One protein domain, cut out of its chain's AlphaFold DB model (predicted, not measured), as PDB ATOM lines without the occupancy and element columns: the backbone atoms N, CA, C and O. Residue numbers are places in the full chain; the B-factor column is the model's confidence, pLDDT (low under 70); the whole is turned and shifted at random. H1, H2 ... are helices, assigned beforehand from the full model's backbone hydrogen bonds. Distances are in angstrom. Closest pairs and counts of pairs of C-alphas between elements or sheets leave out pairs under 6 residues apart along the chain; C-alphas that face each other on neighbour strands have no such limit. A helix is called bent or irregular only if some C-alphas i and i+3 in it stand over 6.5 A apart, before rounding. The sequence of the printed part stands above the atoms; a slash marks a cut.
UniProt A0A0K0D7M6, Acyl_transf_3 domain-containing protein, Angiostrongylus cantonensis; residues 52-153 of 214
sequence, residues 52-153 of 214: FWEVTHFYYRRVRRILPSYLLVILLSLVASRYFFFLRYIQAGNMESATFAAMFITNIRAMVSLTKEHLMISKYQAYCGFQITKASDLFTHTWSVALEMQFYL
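This is residues 52 to 153 of the 214 residues of the protein "Acyl_transf_3 domain-containing protein" of Angiostrongylus cantonensis (UniProt A0A0K0D7M6). A long bent helix, H1, edges a flat slab; H3 folds back beside its arm H1b, H4 and H6 spread as a V, and H5 packs on H4. Residues 52 to 57 stick out. The printed part has 102 residues, six named helices, H1 to H6, and no named strand: all helix. It is only just loose, close to compact, with radius of gyration of the C-alphas 15.6 A and spans 48 by 37 by 17 A.

Find C-alpha 52 at (-45.831, -71.158, 36.070), where H1, residues 52 to 83, begins. Assigned by hydrogen bonds as one helix, it is bent, C-alphas 65 and 68 being 6.7 A apart, into H1a, 52 to 65, 20.2 A, and H1b, 68 to 83, 22.3 A. Then follow H2, 85 to 88, H3, 91 to 102, H4, 106 to 116, H5, 123 to 133, and H6, 140 to 153, ending at (-35.686, -75.465, 44.964). H6 is only just irregular: C-alphas 141 and 144 are 6.8 A apart.

Look at Ser 81 and Gln 91, C-alphas 6.3 A apart, the closest where H1b touches H3, opposite ways at a shallow 11 degrees. H4 touches H6, closest C-alphas Asn 107 and Trp 143, 4.8 A. Every O i to N i+4 pair is within hydrogen-bond range in H1a and H1b, but 7 of 8 in H3, 4 of 7 in H4 and in H5, 8 of 10 in H6; H2 is too short for one.

The printed part has no cut and no long link; pLDDT is under 70 in residues 85 to 95, 108 to 138 and 140.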
ATOM      1  N   PHE A  52     -45.897 -71.420  34.633       83.12
ATOM      2  CA  PHE A  52     -45.831 -71.158  36.070       83.12
ATOM      3  C   PHE A  52     -46.620 -72.184  36.909       83.12
ATOM      4  O   PHE A  52     -46.191 -72.573  37.998       83.12
ATOM      5  N   TRP A  53     -47.748 -72.674  36.389       84.69
ATOM      6  CA  TRP A  53     -48.598 -73.657  37.062       84.69
ATOM      7  C   TRP A  53     -47.932 -75.029  37.219       84.69
ATOM      8  O   TRP A  53     -48.049 -75.649  38.272       84.69
ATOM      9  N   GLU A  54     -47.179 -75.503  36.227       85.06
ATOM     10  CA  GLU A  54     -46.459 -76.775  36.309       85.06
ATOM     11  C   GLU A  54     -45.314 -76.699  37.326       85.06
ATOM     12  O   GLU A  54     -45.113 -77.631  38.111       85.06
ATOM     13  N   VAL A  55     -44.617 -75.558  37.374       85.06
ATOM     14  CA  VAL A  55     -43.543 -75.294  38.344       85.06
ATOM     15  C   VAL A  55     -44.092 -75.245  39.772       85.06
ATOM     16  O   VAL A  55     -43.587 -75.926  40.667       85.06
ATOM     17  N   THR A  56     -45.162 -74.482  39.999       86.50
ATOM     18  CA  THR A  56     -45.802 -74.388  41.321       86.50
ATOM     19  C   THR A  56     -46.399 -75.722  41.759       86.50
ATOM     20  O   THR A  56     -46.221 -76.126  42.908       86.50
ATOM     21  N   HIS A  57     -47.019 -76.472  40.847       87.44
ATOM     22  CA  HIS A  57     -47.530 -77.810  41.130       87.44
ATOM     23  C   HIS A  57     -46.408 -78.819  41.429       87.44
ATOM     24  O   HIS A  57     -46.564 -79.707  42.275       87.44
ATOM     25  N   PHE A  58     -45.244 -78.690  40.783       86.75
ATOM     26  CA  PHE A  58     -44.051 -79.449  41.149       86.75
ATOM     27  C   PHE A  58     -43.637 -79.157  42.594       86.75
ATOM     28  O   PHE A  58     -43.547 -80.102  43.380       86.75
ATOM     29  N   TYR A  59     -43.471 -77.885  42.970       87.94
ATOM     30  CA  TYR A  59     -43.110 -77.511  44.341       87.94
ATOM     31  C   TYR A  59     -44.143 -77.983  45.363       87.94
ATOM     32  O   TYR A  59     -43.779 -78.612  46.356       87.94
ATOM     33  N   TYR A  60     -45.431 -77.783  45.084       89.31
ATOM     34  CA  TYR A  60     -46.521 -78.184  45.969       89.31
ATOM     35  C   TYR A  60     -46.487 -79.682  46.302       89.31
ATOM     36  O   TYR A  60     -46.542 -80.063  47.471       89.31
ATOM     37  N   ARG A  61     -46.322 -80.551  45.295       87.62
ATOM     38  CA  ARG A  61     -46.249 -82.009  45.507       87.62
ATOM     39  C   ARG A  61     -45.053 -82.422  46.363       87.62
ATOM     40  O   ARG A  61     -45.156 -83.379  47.128       87.62
ATOM     41  N   ARG A  62     -43.917 -81.729  46.234       88.06
ATOM     42  CA  ARG A  62     -42.696 -82.028  46.999       88.06
ATOM     43  C   ARG A  62     -42.822 -81.560  48.442       88.06
ATOM     44  O   ARG A  62     -42.600 -82.361  49.347       88.06
ATOM     45  N   VAL A  63     -43.283 -80.328  48.648       87.94
ATOM     46  CA  VAL A  63     -43.544 -79.773  49.983       87.94
ATOM     47  C   VAL A  63     -44.569 -80.632  50.720       87.94
ATOM     48  O   VAL A  63     -44.295 -81.083  51.825       87.94
ATOM     49  N   ARG A  64     -45.701 -80.980  50.094       89.94
ATOM     50  CA  ARG A  64     -46.741 -81.814  50.722       89.94
ATOM     51  C   ARG A  64     -46.268 -83.230  51.071       89.94
ATOM     52  O   ARG A  64     -46.845 -83.854  51.953       89.94
ATOM     53  N   ARG A  65     -45.234 -83.743  50.400       87.50
ATOM     54  CA  ARG A  65     -44.649 -85.058  50.694       87.50
ATOM     55  C   ARG A  65     -43.637 -85.011  51.843       87.50
ATOM     56  O   ARG A  65     -43.600 -85.949  52.628       87.50
ATOM     57  N   ILE A  66     -42.798 -83.978  51.903       85.81
ATOM     58  CA  ILE A  66     -41.632 -83.922  52.806       85.81
ATOM     59  C   ILE A  66     -41.957 -83.160  54.091       85.81
ATOM     60  O   ILE A  66     -41.568 -83.577  55.177       85.81
ATOM     61  N   LEU A  67     -42.703 -82.060  53.981       88.00
ATOM     62  CA  LEU A  67     -42.987 -81.168  55.099       88.00
ATOM     63  C   LEU A  67     -43.742 -81.850  56.257       88.00
ATOM     64  O   LEU A  67     -43.355 -81.607  57.398       88.00
ATOM     65  N   PRO A  68     -44.759 -82.716  56.037       87.81
ATOM     66  CA  PRO A  68     -45.511 -83.303  57.147       87.81
ATOM     67  C   PRO A  68     -44.654 -84.197  58.041       87.81
ATOM     68  O   PRO A  68     -44.687 -84.055  59.259       87.81
ATOM     69  N   SER A  69     -43.859 -85.093  57.446       89.00
ATOM     70  CA  SER A  69     -42.973 -85.973  58.210       89.00
ATOM     71  C   SER A  69     -41.845 -85.187  58.870       89.00
ATOM     72  O   SER A  69     -41.500 -85.461  60.014       89.00
ATOM     73  N   TYR A  70     -41.310 -84.175  58.186       86.88
ATOM     74  CA  TYR A  70     -40.240 -83.340  58.713       86.88
ATOM     75  C   TYR A  70     -40.672 -82.519  59.935       86.88
ATOM     76  O   TYR A  70     -40.014 -82.558  60.974       86.88
ATOM     77  N   LEU A  71     -41.814 -81.828  59.847       87.25
ATOM     78  CA  LEU A  71     -42.367 -81.064  60.969       87.25
ATOM     79  C   LEU A  71     -42.778 -81.971  62.128       87.25
ATOM     80  O   LEU A  71     -42.588 -81.596  63.281       87.25
ATOM     81  N   LEU A  72     -43.296 -83.168  61.836       89.31
ATOM     82  CA  LEU A  72     -43.623 -84.158  62.859       89.31
ATOM     83  C   LEU A  72     -42.369 -84.580  63.629       89.31
ATOM     84  O   LEU A  72     -42.394 -84.576  64.855       89.31
ATOM     85  N   VAL A  73     -41.267 -84.888  62.939       87.06
ATOM     86  CA  VAL A  73     -39.994 -85.229  63.596       87.06
ATOM     87  C   VAL A  73     -39.494 -84.065  64.449       87.06
ATOM     88  O   VAL A  73     -39.126 -84.284  65.598       87.06
ATOM     89  N   ILE A  74     -39.547 -82.827  63.945       85.00
ATOM     90  CA  ILE A  74     -39.153 -81.647  64.730       85.00
ATOM     91  C   ILE A  74     -40.016 -81.508  65.989       85.00
ATOM     92  O   ILE A  74     -39.484 -81.313  67.081       85.00
ATOM     93  N   LEU A  75     -41.336 -81.637  65.849       87.06
ATOM     94  CA  LEU A  75     -42.278 -81.543  66.960       87.06
ATOM     95  C   LEU A  75     -42.017 -82.634  68.001       87.06
ATOM     96  O   LEU A  75     -41.918 -82.326  69.186       87.06
ATOM     97  N   LEU A  76     -41.867 -83.891  67.575       87.56
ATOM     98  CA  LEU A  76     -41.578 -85.005  68.476       87.56
ATOM     99  C   LEU A  76     -40.234 -84.823  69.183       87.56
ATOM    100  O   LEU A  76     -40.166 -85.050  70.386       87.56
ATOM    101  N   SER A  77     -39.199 -84.357  68.483       83.06
ATOM    102  CA  SER A  77     -37.896 -84.056  69.087       83.06
ATOM    103  C   SER A  77     -37.992 -82.938  70.131       83.06
ATOM    104  O   SER A  77     -37.408 -83.053  71.209       83.06
ATOM    105  N   LEU A  78     -38.774 -81.884  69.867       83.25
ATOM    106  CA  LEU A  78     -39.009 -80.798  70.825       83.25
ATOM    107  C   LEU A  78     -39.799 -81.276  72.049       83.25
ATOM    108  O   LEU A  78     -39.388 -81.009  73.180       83.25
ATOM    109  N   VAL A  79     -40.886 -82.024  71.842       84.88
ATOM    110  CA  VAL A  79     -41.690 -82.618  72.922       84.88
ATOM    111  C   VAL A  79     -40.816 -83.560  73.752       84.88
ATOM    112  O   VAL A  79     -40.739 -83.411  74.971       84.88
ATOM    113  N   ALA A  80     -40.068 -84.458  73.114       83.19
ATOM    114  CA  ALA A  80     -39.167 -85.369  73.805       83.19
ATOM    115  C   ALA A  80     -38.115 -84.611  74.635       83.19
ATOM    116  O   ALA A  80     -37.934 -84.908  75.816       83.19
ATOM    117  N   SER A  81     -37.495 -83.564  74.079       76.88
ATOM    118  CA  SER A  81     -36.537 -82.733  74.823       76.88
ATOM    119  C   SER A  81     -37.143 -82.049  76.057       76.88
ATOM    120  O   SER A  81     -36.447 -81.817  77.043       76.88
ATOM    121  N   ARG A  82     -38.448 -81.739  76.024       76.88
ATOM    122  CA  ARG A  82     -39.154 -81.023  77.094       76.88
ATOM    123  C   ARG A  82     -39.629 -81.930  78.230       76.88
ATOM    124  O   ARG A  82     -39.720 -81.446  79.365       76.88
ATOM    125  N   TYR A  83     -39.972 -83.184  77.931       80.50
ATOM    126  CA  TYR A  83     -40.567 -84.121  78.891       80.50
ATOM    127  C   TYR A  83     -39.592 -85.188  79.406       80.50
ATOM    128  O   TYR A  83     -39.762 -85.648  80.533       80.50
ATOM    129  N   PHE A  84     -38.548 -85.553  78.655       79.31
ATOM    130  CA  PHE A  84     -37.547 -86.516  79.125       79.31
ATOM    131  C   PHE A  84     -36.382 -85.810  79.830       79.31
ATOM    132  O   PHE A  84     -35.635 -85.047  79.220       79.31
ATOM    133  N   PHE A  85     -36.197 -86.099  81.123       59.03
ATOM    134  CA  PHE A  85     -35.189 -85.466  81.989       59.03
ATOM    135  C   PHE A  85     -33.753 -85.580  81.444       59.03
ATOM    136  O   PHE A  85     -33.001 -84.611  81.493       59.03
ATOM    137  N   PHE A  86     -33.401 -86.718  80.834       63.53
ATOM    138  CA  PHE A  86     -32.093 -86.943  80.204       63.53
ATOM    139  C   PHE A  86     -31.830 -86.015  79.000       63.53
ATOM    140  O   PHE A  86     -30.718 -85.529  78.816       63.53
ATOM    141  N   LEU A  87     -32.865 -85.698  78.214       60.72
ATOM    142  CA  LEU A  87     -32.767 -84.808  77.048       60.72
ATOM    143  C   LEU A  87     -32.869 -83.320  77.423       60.72
ATOM    144  O   LEU A  87     -32.539 -82.452  76.615       60.72
ATOM    145  N   ARG A  88     -33.280 -83.013  78.659       56.75
ATOM    146  CA  ARG A  88     -33.394 -81.643  79.175       56.75
ATOM    147  C   ARG A  88     -32.030 -80.983  79.401       56.75
ATOM    148  O   ARG A  88     -31.891 -79.787  79.172       56.75
ATOM    149  N   TYR A  89     -31.006 -81.758  79.776       56.47
ATOM    150  CA  TYR A  89     -29.617 -81.277  79.884       56.47
ATOM    151  C   TYR A  89     -29.065 -80.779  78.536       56.47
ATOM    152  O   TYR A  89     -28.248 -79.869  78.463       56.47
ATOM    153  N   ILE A  90     -29.588 -81.339  77.450       60.06
ATOM    154  CA  ILE A  90     -29.191 -81.074  76.071       60.06
ATOM    155  C   ILE A  90     -29.979 -79.867  75.477       60.06
ATOM    156  O   ILE A  90     -29.681 -79.346  74.402       60.06
ATOM    157  N   GLN A  91     -30.986 -79.356  76.197       56.56
ATOM    158  CA  GLN A  91     -32.011 -78.440  75.684       56.56
ATOM    159  C   GLN A  91     -31.512 -77.019  75.357       56.56
ATOM    160  O   GLN A  91     -32.011 -76.413  74.407       56.56
ATOM    161  N   ALA A  92     -30.521 -76.492  76.088       55.62
ATOM    162  CA  ALA A  92     -30.068 -75.103  75.929       55.62
ATOM    163  C   ALA A  92     -29.416 -74.822  74.557       55.62
ATOM    164  O   ALA A  92     -29.580 -73.732  74.018       55.62
ATOM    165  N   GLY A  93     -28.744 -75.813  73.954       60.81
ATOM    166  CA  GLY A  93     -28.208 -75.717  72.586       60.81
ATOM    167  C   GLY A  93     -29.210 -76.106  71.489       60.81
ATOM    168  O   GLY A  93     -29.071 -75.684  70.340       60.81
ATOM    169  N   ASN A  94     -30.248 -76.875  71.840       67.81
ATOM    170  CA  ASN A  94     -31.185 -77.466  70.881       67.81
ATOM    171  C   ASN A  94     -32.300 -76.525  70.414       67.81
ATOM    172  O   ASN A  94     -32.841 -76.740  69.332       67.81
ATOM    173  N   MET A  95     -32.652 -75.481  71.172       69.06
ATOM    174  CA  MET A  95     -33.635 -74.484  70.711       69.06
ATOM    175  C   MET A  95     -33.137 -73.727  69.481       69.06
ATOM    176  O   MET A  95     -33.890 -73.526  68.534       69.06
ATOM    177  N   GLU A  96     -31.855 -73.362  69.467       71.62
ATOM    178  CA  GLU A  96     -31.225 -72.771  68.294       71.62
ATOM    179  C   GLU A  96     -31.149 -73.807  67.158       71.62
ATOM    180  O   GLU A  96     -31.561 -73.525  66.041       71.62
ATOM    181  N   SER A  97     -30.749 -75.055  67.425       72.06
ATOM    182  CA  SER A  97     -30.752 -76.112  66.396       72.06
ATOM    183  C   SER A  97     -32.132 -76.335  65.762       72.06
ATOM    184  O   SER A  97     -32.228 -76.539  64.550       72.06
ATOM    185  N   ALA A  98     -33.205 -76.221  66.546       75.81
ATOM    186  CA  ALA A  98     -34.573 -76.346  66.063       75.81
ATOM    187  C   ALA A  98     -34.979 -75.208  65.112       75.81
ATOM    188  O   ALA A  98     -35.706 -75.461  64.150       75.81
ATOM    189  N   THR A  99     -34.508 -73.972  65.322       77.31
ATOM    190  CA  THR A  99     -34.811 -72.858  64.404       77.31
ATOM    191  C   THR A  99     -34.116 -73.049  63.058       77.31
ATOM    192  O   THR A  99     -34.757 -72.905  62.017       77.31
ATOM    193  N   PHE A 100     -32.851 -73.481  63.054       75.81
ATOM    194  CA  PHE A 100     -32.148 -73.853  61.820       75.81
ATOM    195  C   PHE A 100     -32.834 -75.031  61.107       75.81
ATOM    196  O   PHE A 100     -32.908 -75.040  59.875       75.81
ATOM    197  N   ALA A 101     -33.362 -76.004  61.861       80.06
ATOM    198  CA  ALA A 101     -34.121 -77.127  61.306       80.06
ATOM    199  C   ALA A 101     -35.419 -76.653  60.650       80.06
ATOM    200  O   ALA A 101     -35.685 -77.018  59.506       80.06
ATOM    201  N   ALA A 102     -36.182 -75.786  61.315       82.19
ATOM    202  CA  ALA A 102     -37.411 -75.211  60.775       82.19
ATOM    203  C   ALA A 102     -37.173 -74.394  59.491       82.19
ATOM    204  O   ALA A 102     -38.003 -74.409  58.585       82.19
ATOM    205  N   MET A 103     -36.023 -73.724  59.388       81.62
ATOM    206  CA  MET A 103     -35.628 -72.939  58.215       81.62
ATOM    207  C   MET A 103     -34.991 -73.774  57.085       81.62
ATOM    208  O   MET A 103     -34.615 -73.206  56.064       81.62
ATOM    209  N   PHE A 104     -34.858 -75.100  57.233       78.38
ATOM    210  CA  PHE A 104     -34.156 -75.975  56.279       78.38
ATOM    211  C   PHE A 104     -32.708 -75.535  55.988       78.38
ATOM    212  O   PHE A 104     -32.242 -75.608  54.851       78.38
ATOM    213  N   ILE A 105     -31.983 -75.085  57.016       77.44
ATOM    214  CA  ILE A 105     -30.581 -74.626  56.921       77.44
ATOM    215  C   ILE A 105     -29.667 -75.303  57.952       77.44
ATOM    216  O   ILE A 105     -28.596 -74.795  58.295       77.44
ATOM    217  N   THR A 106     -30.049 -76.480  58.452       74.19
ATOM    218  CA  THR A 106     -29.213 -77.278  59.371       74.19
ATOM    219  C   THR A 106     -27.893 -77.705  58.754       74.19
ATOM    220  O   THR A 106     -26.920 -77.905  59.478       74.19
ATOM    221  N   ASN A 107     -27.812 -77.734  57.423       71.94
ATOM    222  CA  ASN A 107     -26.562 -77.925  56.703       71.94
ATOM    223  C   ASN A 107     -25.530 -76.826  56.894       71.94
ATOM    224  O   ASN A 107     -24.343 -77.124  57.005       71.94
ATOM    225  N   ILE A 108     -25.983 -75.586  57.026       67.69
ATOM    226  CA  ILE A 108     -25.110 -74.453  57.309       67.69
ATOM    227  C   ILE A 108     -24.701 -74.476  58.785       67.69
ATOM    228  O   ILE A 108     -23.528 -74.298  59.101       67.69
ATOM    229  N   ARG A 109     -25.634 -74.780  59.699       67.12
ATOM    230  CA  ARG A 109     -25.339 -74.882  61.139       67.12
ATOM    231  C   ARG A 109     -24.320 -75.971  61.451       67.12
ATOM    232  O   ARG A 109     -23.355 -75.687  62.149       67.12
ATOM    233  N   ALA A 110     -24.506 -77.186  60.934       60.81
ATOM    234  CA  ALA A 110     -23.559 -78.284  61.140       60.81
ATOM    235  C   ALA A 110     -22.139 -77.872  60.716       60.81
ATOM    236  O   ALA A 110     -21.162 -78.169  61.398       60.81
ATOM    237  N   MET A 111     -22.036 -77.088  59.641       55.06
ATOM    238  CA  MET A 111     -20.773 -76.566  59.135       55.06
ATOM    239  C   MET A 111     -20.169 -75.426  59.980       55.06
ATOM    240  O   MET A 111     -18.950 -75.346  60.133       55.06
ATOM    241  N   VAL A 112     -20.993 -74.546  60.554       56.06
ATOM    242  CA  VAL A 112     -20.540 -73.475  61.463       56.06
ATOM    243  C   VAL A 112     -20.163 -74.031  62.844       56.06
ATOM    244  O   VAL A 112     -19.232 -73.560  63.494       56.06
ATOM    245  N   SER A 113     -20.842 -75.075  63.309       52.53
ATOM    246  CA  SER A 113     -20.481 -75.767  64.552       52.53
ATOM    247  C   SER A 113     -19.152 -76.515  64.420       52.53
ATOM    248  O   SER A 113     -18.366 -76.531  65.365       52.53
ATOM    249  N   LEU A 114     -18.866 -77.042  63.226       50.53
ATOM    250  CA  LEU A 114     -17.588 -77.652  62.856       50.53
ATOM    251  C   LEU A 114     -16.386 -76.709  62.934       50.53
ATOM    252  O   LEU A 114     -15.255 -77.164  63.062       50.53
ATOM    253  N   THR A 115     -16.618 -75.402  62.841       47.53
ATOM    254  CA  THR A 115     -15.557 -74.394  62.899       47.53
ATOM    255  C   THR A 115     -15.246 -73.954  64.330       47.53
ATOM    256  O   THR A 115     -14.119 -73.582  64.637       47.53
ATOM    257  N   LYS A 116     -16.195 -74.072  65.262       47.38
ATOM    258  CA  LYS A 116     -15.962 -73.698  66.668       47.38
ATOM    259  C   LYS A 116     -15.094 -74.700  67.435       47.38
ATOM    260  O   LYS A 116     -14.434 -74.317  68.396       47.38
ATOM    261  N   GLU A 117     -15.081 -75.966  67.028       50.09
ATOM    262  CA  GLU A 117     -14.355 -77.039  67.709       50.09
ATOM    263  C   GLU A 117     -13.125 -77.416  66.870       50.09
ATOM    264  O   GLU A 117     -13.228 -78.126  65.876       50.09
ATOM    265  N   HIS A 118     -11.961 -76.869  67.235       48.41
ATOM    266  CA  HIS A 118     -10.657 -77.054  66.578       48.41
ATOM    267  C   HIS A 118     -10.147 -78.510  66.684       48.41
ATOM    268  O   HIS A 118      -9.123 -78.789  67.304       48.41
ATOM    269  N   LEU A 119     -10.862 -79.476  66.109       47.16
ATOM    270  CA  LEU A 119     -10.458 -80.875  66.144       47.16
ATOM    271  C   LEU A 119      -9.632 -81.203  64.896       47.16
ATOM    272  O   LEU A 119     -10.105 -81.086  63.768       47.16
ATOM    273  N   MET A 120      -8.384 -81.621  65.125       39.41
ATOM    274  CA  MET A 120      -7.380 -82.067  64.145       39.41
ATOM    275  C   MET A 120      -7.771 -83.388  63.444       39.41
ATOM    276  O   MET A 120      -6.963 -84.300  63.306       39.41
ATOM    277  N   ILE A 121      -9.024 -83.531  63.020       41.78
ATOM    278  CA  ILE A 121      -9.482 -84.630  62.171       41.78
ATOM    279  C   ILE A 121      -9.438 -84.121  60.732       41.78
ATOM    280  O   ILE A 121      -9.757 -82.958  60.473       41.78
ATOM    281  N   SER A 122      -8.998 -84.967  59.794       41.31
ATOM    282  CA  SER A 122      -8.885 -84.610  58.377       41.31
ATOM    283  C   SER A 122     -10.125 -83.816  57.927       41.31
ATOM    284  O   SER A 122     -11.260 -84.225  58.167       41.31
ATOM    285  N   LYS A 123      -9.927 -82.626  57.340       47.16
ATOM    286  CA  LYS A 123     -10.980 -81.604  57.125       47.16
ATOM    287  C   LYS A 123     -12.248 -82.128  56.422       47.16
ATOM    288  O   LYS A 123     -13.320 -81.547  56.564       47.16
ATOM    289  N   TYR A 124     -12.127 -83.232  55.688       42.72
ATOM    290  CA  TYR A 124     -13.218 -83.934  55.012       42.72
ATOM    291  C   TYR A 124     -13.990 -84.895  55.937       42.72
ATOM    292  O   TYR A 124     -15.220 -84.950  55.924       42.72
ATOM    293  N   GLN A 125     -13.271 -85.599  56.806       39.59
ATOM    294  CA  GLN A 125     -13.819 -86.453  57.853       39.59
ATOM    295  C   GLN A 125     -14.384 -85.625  59.015       39.59
ATOM    296  O   GLN A 125     -15.210 -86.134  59.745       39.59
ATOM    297  N   ALA A 126     -14.037 -84.342  59.148       46.66
ATOM    298  CA  ALA A 126     -14.763 -83.401  60.002       46.66
ATOM    299  C   ALA A 126     -16.138 -83.046  59.393       46.66
ATOM    300  O   ALA A 126     -17.158 -83.181  60.062       46.66
ATOM    301  N   TYR A 127     -16.199 -82.723  58.093       46.22
ATOM    302  CA  TYR A 127     -17.465 -82.473  57.382       46.22
ATOM    303  C   TYR A 127     -18.435 -83.666  57.456       46.22
ATOM    304  O   TYR A 127     -19.630 -83.480  57.673       46.22
ATOM    305  N   CYS A 128     -17.914 -84.895  57.346       40.97
ATOM    306  CA  CYS A 128     -18.713 -86.116  57.471       40.97
ATOM    307  C   CYS A 128     -18.842 -86.636  58.917       40.97
ATOM    308  O   CYS A 128     -19.842 -87.266  59.240       40.97
ATOM    309  N   GLY A 129     -17.862 -86.375  59.784       37.81
ATOM    310  CA  GLY A 129     -17.715 -86.939  61.134       37.81
ATOM    311  C   GLY A 129     -18.186 -86.039  62.273       37.81
ATOM    312  O   GLY A 129     -18.309 -86.527  63.390       37.81
ATOM    313  N   PHE A 130     -18.594 -84.787  62.020       43.78
ATOM    314  CA  PHE A 130     -19.474 -84.065  62.959       43.78
ATOM    315  C   PHE A 130     -20.754 -84.854  63.261       43.78
ATOM    316  O   PHE A 130     -21.356 -84.706  64.320       43.78
ATOM    317  N   GLN A 131     -21.145 -85.731  62.334       46.25
ATOM    318  CA  GLN A 131     -22.274 -86.635  62.489       46.25
ATOM    319  C   GLN A 131     -22.015 -87.774  63.497       46.25
ATOM    320  O   GLN A 131     -22.945 -88.505  63.824       46.25
ATOM    321  N   ILE A 132     -20.781 -87.922  64.001       41.38
ATOM    322  CA  ILE A 132     -20.370 -88.995  64.918       41.38
ATOM    323  C   ILE A 132     -20.179 -88.477  66.360       41.38
ATOM    324  O   ILE A 132     -20.318 -89.253  67.301       41.38
ATOM    325  N   THR A 133     -19.929 -87.180  66.588       40.41
ATOM    326  CA  THR A 133     -19.343 -86.743  67.880       40.41
ATOM    327  C   THR A 133     -20.214 -85.847  68.766       40.41
ATOM    328  O   THR A 133     -19.827 -85.570  69.899       40.41
ATOM    329  N   LYS A 134     -21.413 -85.431  68.338       46.81
ATOM    330  CA  LYS A 134     -22.356 -84.718  69.223       46.81
ATOM    331  C   LYS A 134     -23.727 -85.379  69.245       46.81
ATOM    332  O   LYS A 134     -24.686 -84.883  68.665       46.81
ATOM    333  N   ALA A 135     -23.843 -86.438  70.049       49.78
ATOM    334  CA  ALA A 135     -25.127 -86.989  70.504       49.78
ATOM    335  C   ALA A 135     -26.015 -85.952  71.238       49.78
ATOM    336  O   ALA A 135     -27.144 -86.252  71.621       49.78
ATOM    337  N   SER A 136     -25.506 -84.734  71.448       57.00
ATOM    338  CA  SER A 136     -26.218 -83.602  72.019       57.00
ATOM    339  C   SER A 136     -27.035 -82.780  71.010       57.00
ATOM    340  O   SER A 136     -27.849 -81.979  71.445       57.00
ATOM    341  N   ASP A 137     -26.906 -82.934  69.689       67.12
ATOM    342  CA  ASP A 137     -27.793 -82.204  68.762       67.12
ATOM    343  C   ASP A 137     -28.812 -83.140  68.102       67.12
ATOM    344  O   ASP A 137     -28.497 -83.901  67.182       67.12
ATOM    345  N   LEU A 138     -30.061 -83.043  68.575       69.62
ATOM    346  CA  LEU A 138     -31.203 -83.857  68.134       69.62
ATOM    347  C   LEU A 138     -31.566 -83.627  66.659       69.62
ATOM    348  O   LEU A 138     -32.244 -84.459  66.054       69.62
ATOM    349  N   PHE A 139     -31.145 -82.507  66.070       73.62
ATOM    350  CA  PHE A 139     -31.531 -82.105  64.720       73.62
ATOM    351  C   PHE A 139     -30.440 -82.365  63.682       73.62
ATOM    352  O   PHE A 139     -30.656 -82.089  62.502       73.62
ATOM    353  N   THR A 140     -29.304 -82.955  64.055       68.94
ATOM    354  CA  THR A 140     -28.185 -83.227  63.133       68.94
ATOM    355  C   THR A 140     -28.613 -84.053  61.914       68.94
ATOM    356  O   THR A 140     -28.233 -83.749  60.784       68.94
ATOM    357  N   HIS A 141     -29.503 -85.032  62.101       73.69
ATOM    358  CA  HIS A 141     -30.008 -85.883  61.017       73.69
ATOM    359  C   HIS A 141     -30.926 -85.163  60.013       73.69
ATOM    360  O   HIS A 141     -31.205 -85.698  58.941       73.69
ATOM    361  N   THR A 142     -31.388 -83.946  60.317       78.94
ATOM    362  CA  THR A 142     -32.217 -83.151  59.392       78.94
ATOM    363  C   THR A 142     -31.412 -82.520  58.256       78.94
ATOM    364  O   THR A 142     -31.993 -82.052  57.278       78.94
ATOM    365  N   TRP A 143     -30.080 -82.536  58.359       76.38
ATOM    366  CA  TRP A 143     -29.145 -81.971  57.390       76.38
ATOM    367  C   TRP A 143     -29.386 -82.446  55.952       76.38
ATOM    368  O   TRP A 143     -29.463 -81.637  55.026       76.38
ATOM    369  N   SER A 144     -29.541 -83.758  55.761       76.44
ATOM    370  CA  SER A 144     -29.732 -84.352  54.432       76.44
ATOM    371  C   SER A 144     -31.074 -83.946  53.826       76.44
ATOM    372  O   SER A 144     -31.149 -83.664  52.633       76.44
ATOM    373  N   VAL A 145     -32.113 -83.830  54.658       81.88
ATOM    374  CA  VAL A 145     -33.448 -83.372  54.249       81.88
ATOM    375  C   VAL A 145     -33.439 -81.882  53.897       81.88
ATOM    376  O   VAL A 145     -34.057 -81.480  52.911       81.88
ATOM    377  N   ALA A 146     -32.708 -81.060  54.654       82.62
ATOM    378  CA  ALA A 146     -32.496 -79.649  54.338       82.62
ATOM    379  C   ALA A 146     -31.813 -79.473  52.972       82.62
ATOM    380  O   ALA A 146     -32.303 -78.720  52.130       82.62
ATOM    381  N   LEU A 147     -30.746 -80.234  52.708       81.56
ATOM    382  CA  LEU A 147     -30.094 -80.247  51.397       81.56
ATOM    383  C   LEU A 147     -31.006 -80.759  50.282       81.56
ATOM    384  O   LEU A 147     -31.005 -80.194  49.192       81.56
ATOM    385  N   GLU A 148     -31.806 -81.794  50.533       83.69
ATOM    386  CA  GLU A 148     -32.775 -82.305  49.562       83.69
ATOM    387  C   GLU A 148     -33.814 -81.232  49.183       83.69
ATOM    388  O   GLU A 148     -34.113 -81.049  48.002       83.69
ATOM    389  N   MET A 149     -34.306 -80.459  50.155       83.94
ATOM    390  CA  MET A 149     -35.225 -79.342  49.907       83.94
ATOM    391  C   MET A 149     -34.567 -78.199  49.127       83.94
ATOM    392  O   MET A 149     -35.160 -77.696  48.169       83.94
ATOM    393  N   GLN A 150     -33.335 -77.819  49.478       86.00
ATOM    394  CA  GLN A 150     -32.558 -76.816  48.739       86.00
ATOM    395  C   GLN A 150     -32.305 -77.267  47.294       86.00
ATOM    396  O   GLN A 150     -32.498 -76.500  46.349       86.00
ATOM    397  N   PHE A 151     -31.954 -78.540  47.101       85.38
ATOM    398  CA  PHE A 151     -31.768 -79.139  45.784       85.38
ATOM    399  C   PHE A 151     -33.051 -79.079  44.946       85.38
ATOM    400  O   PHE A 151     -33.010 -78.689  43.778       85.38
ATOM    401  N   TYR A 152     -34.206 -79.401  45.536       85.81
ATOM    402  CA  TYR A 152     -35.493 -79.303  44.846       85.81
ATOM    403  C   TYR A 152     -35.902 -77.877  44.505       85.81
ATOM    404  O   TYR A 152     -36.612 -77.712  43.517       85.81
ATOM    405  N   LEU A 153     -35.463 -76.877  45.270       86.88
ATOM    406  CA  LEU A 153     -35.686 -75.465  44.964       86.88
ATOM    407  C   LEU A 153     -34.820 -74.986  43.791       86.88
ATOM    408  O   LEU A 153     -35.292 -74.284  42.901       86.88
TER     409      LEU A 153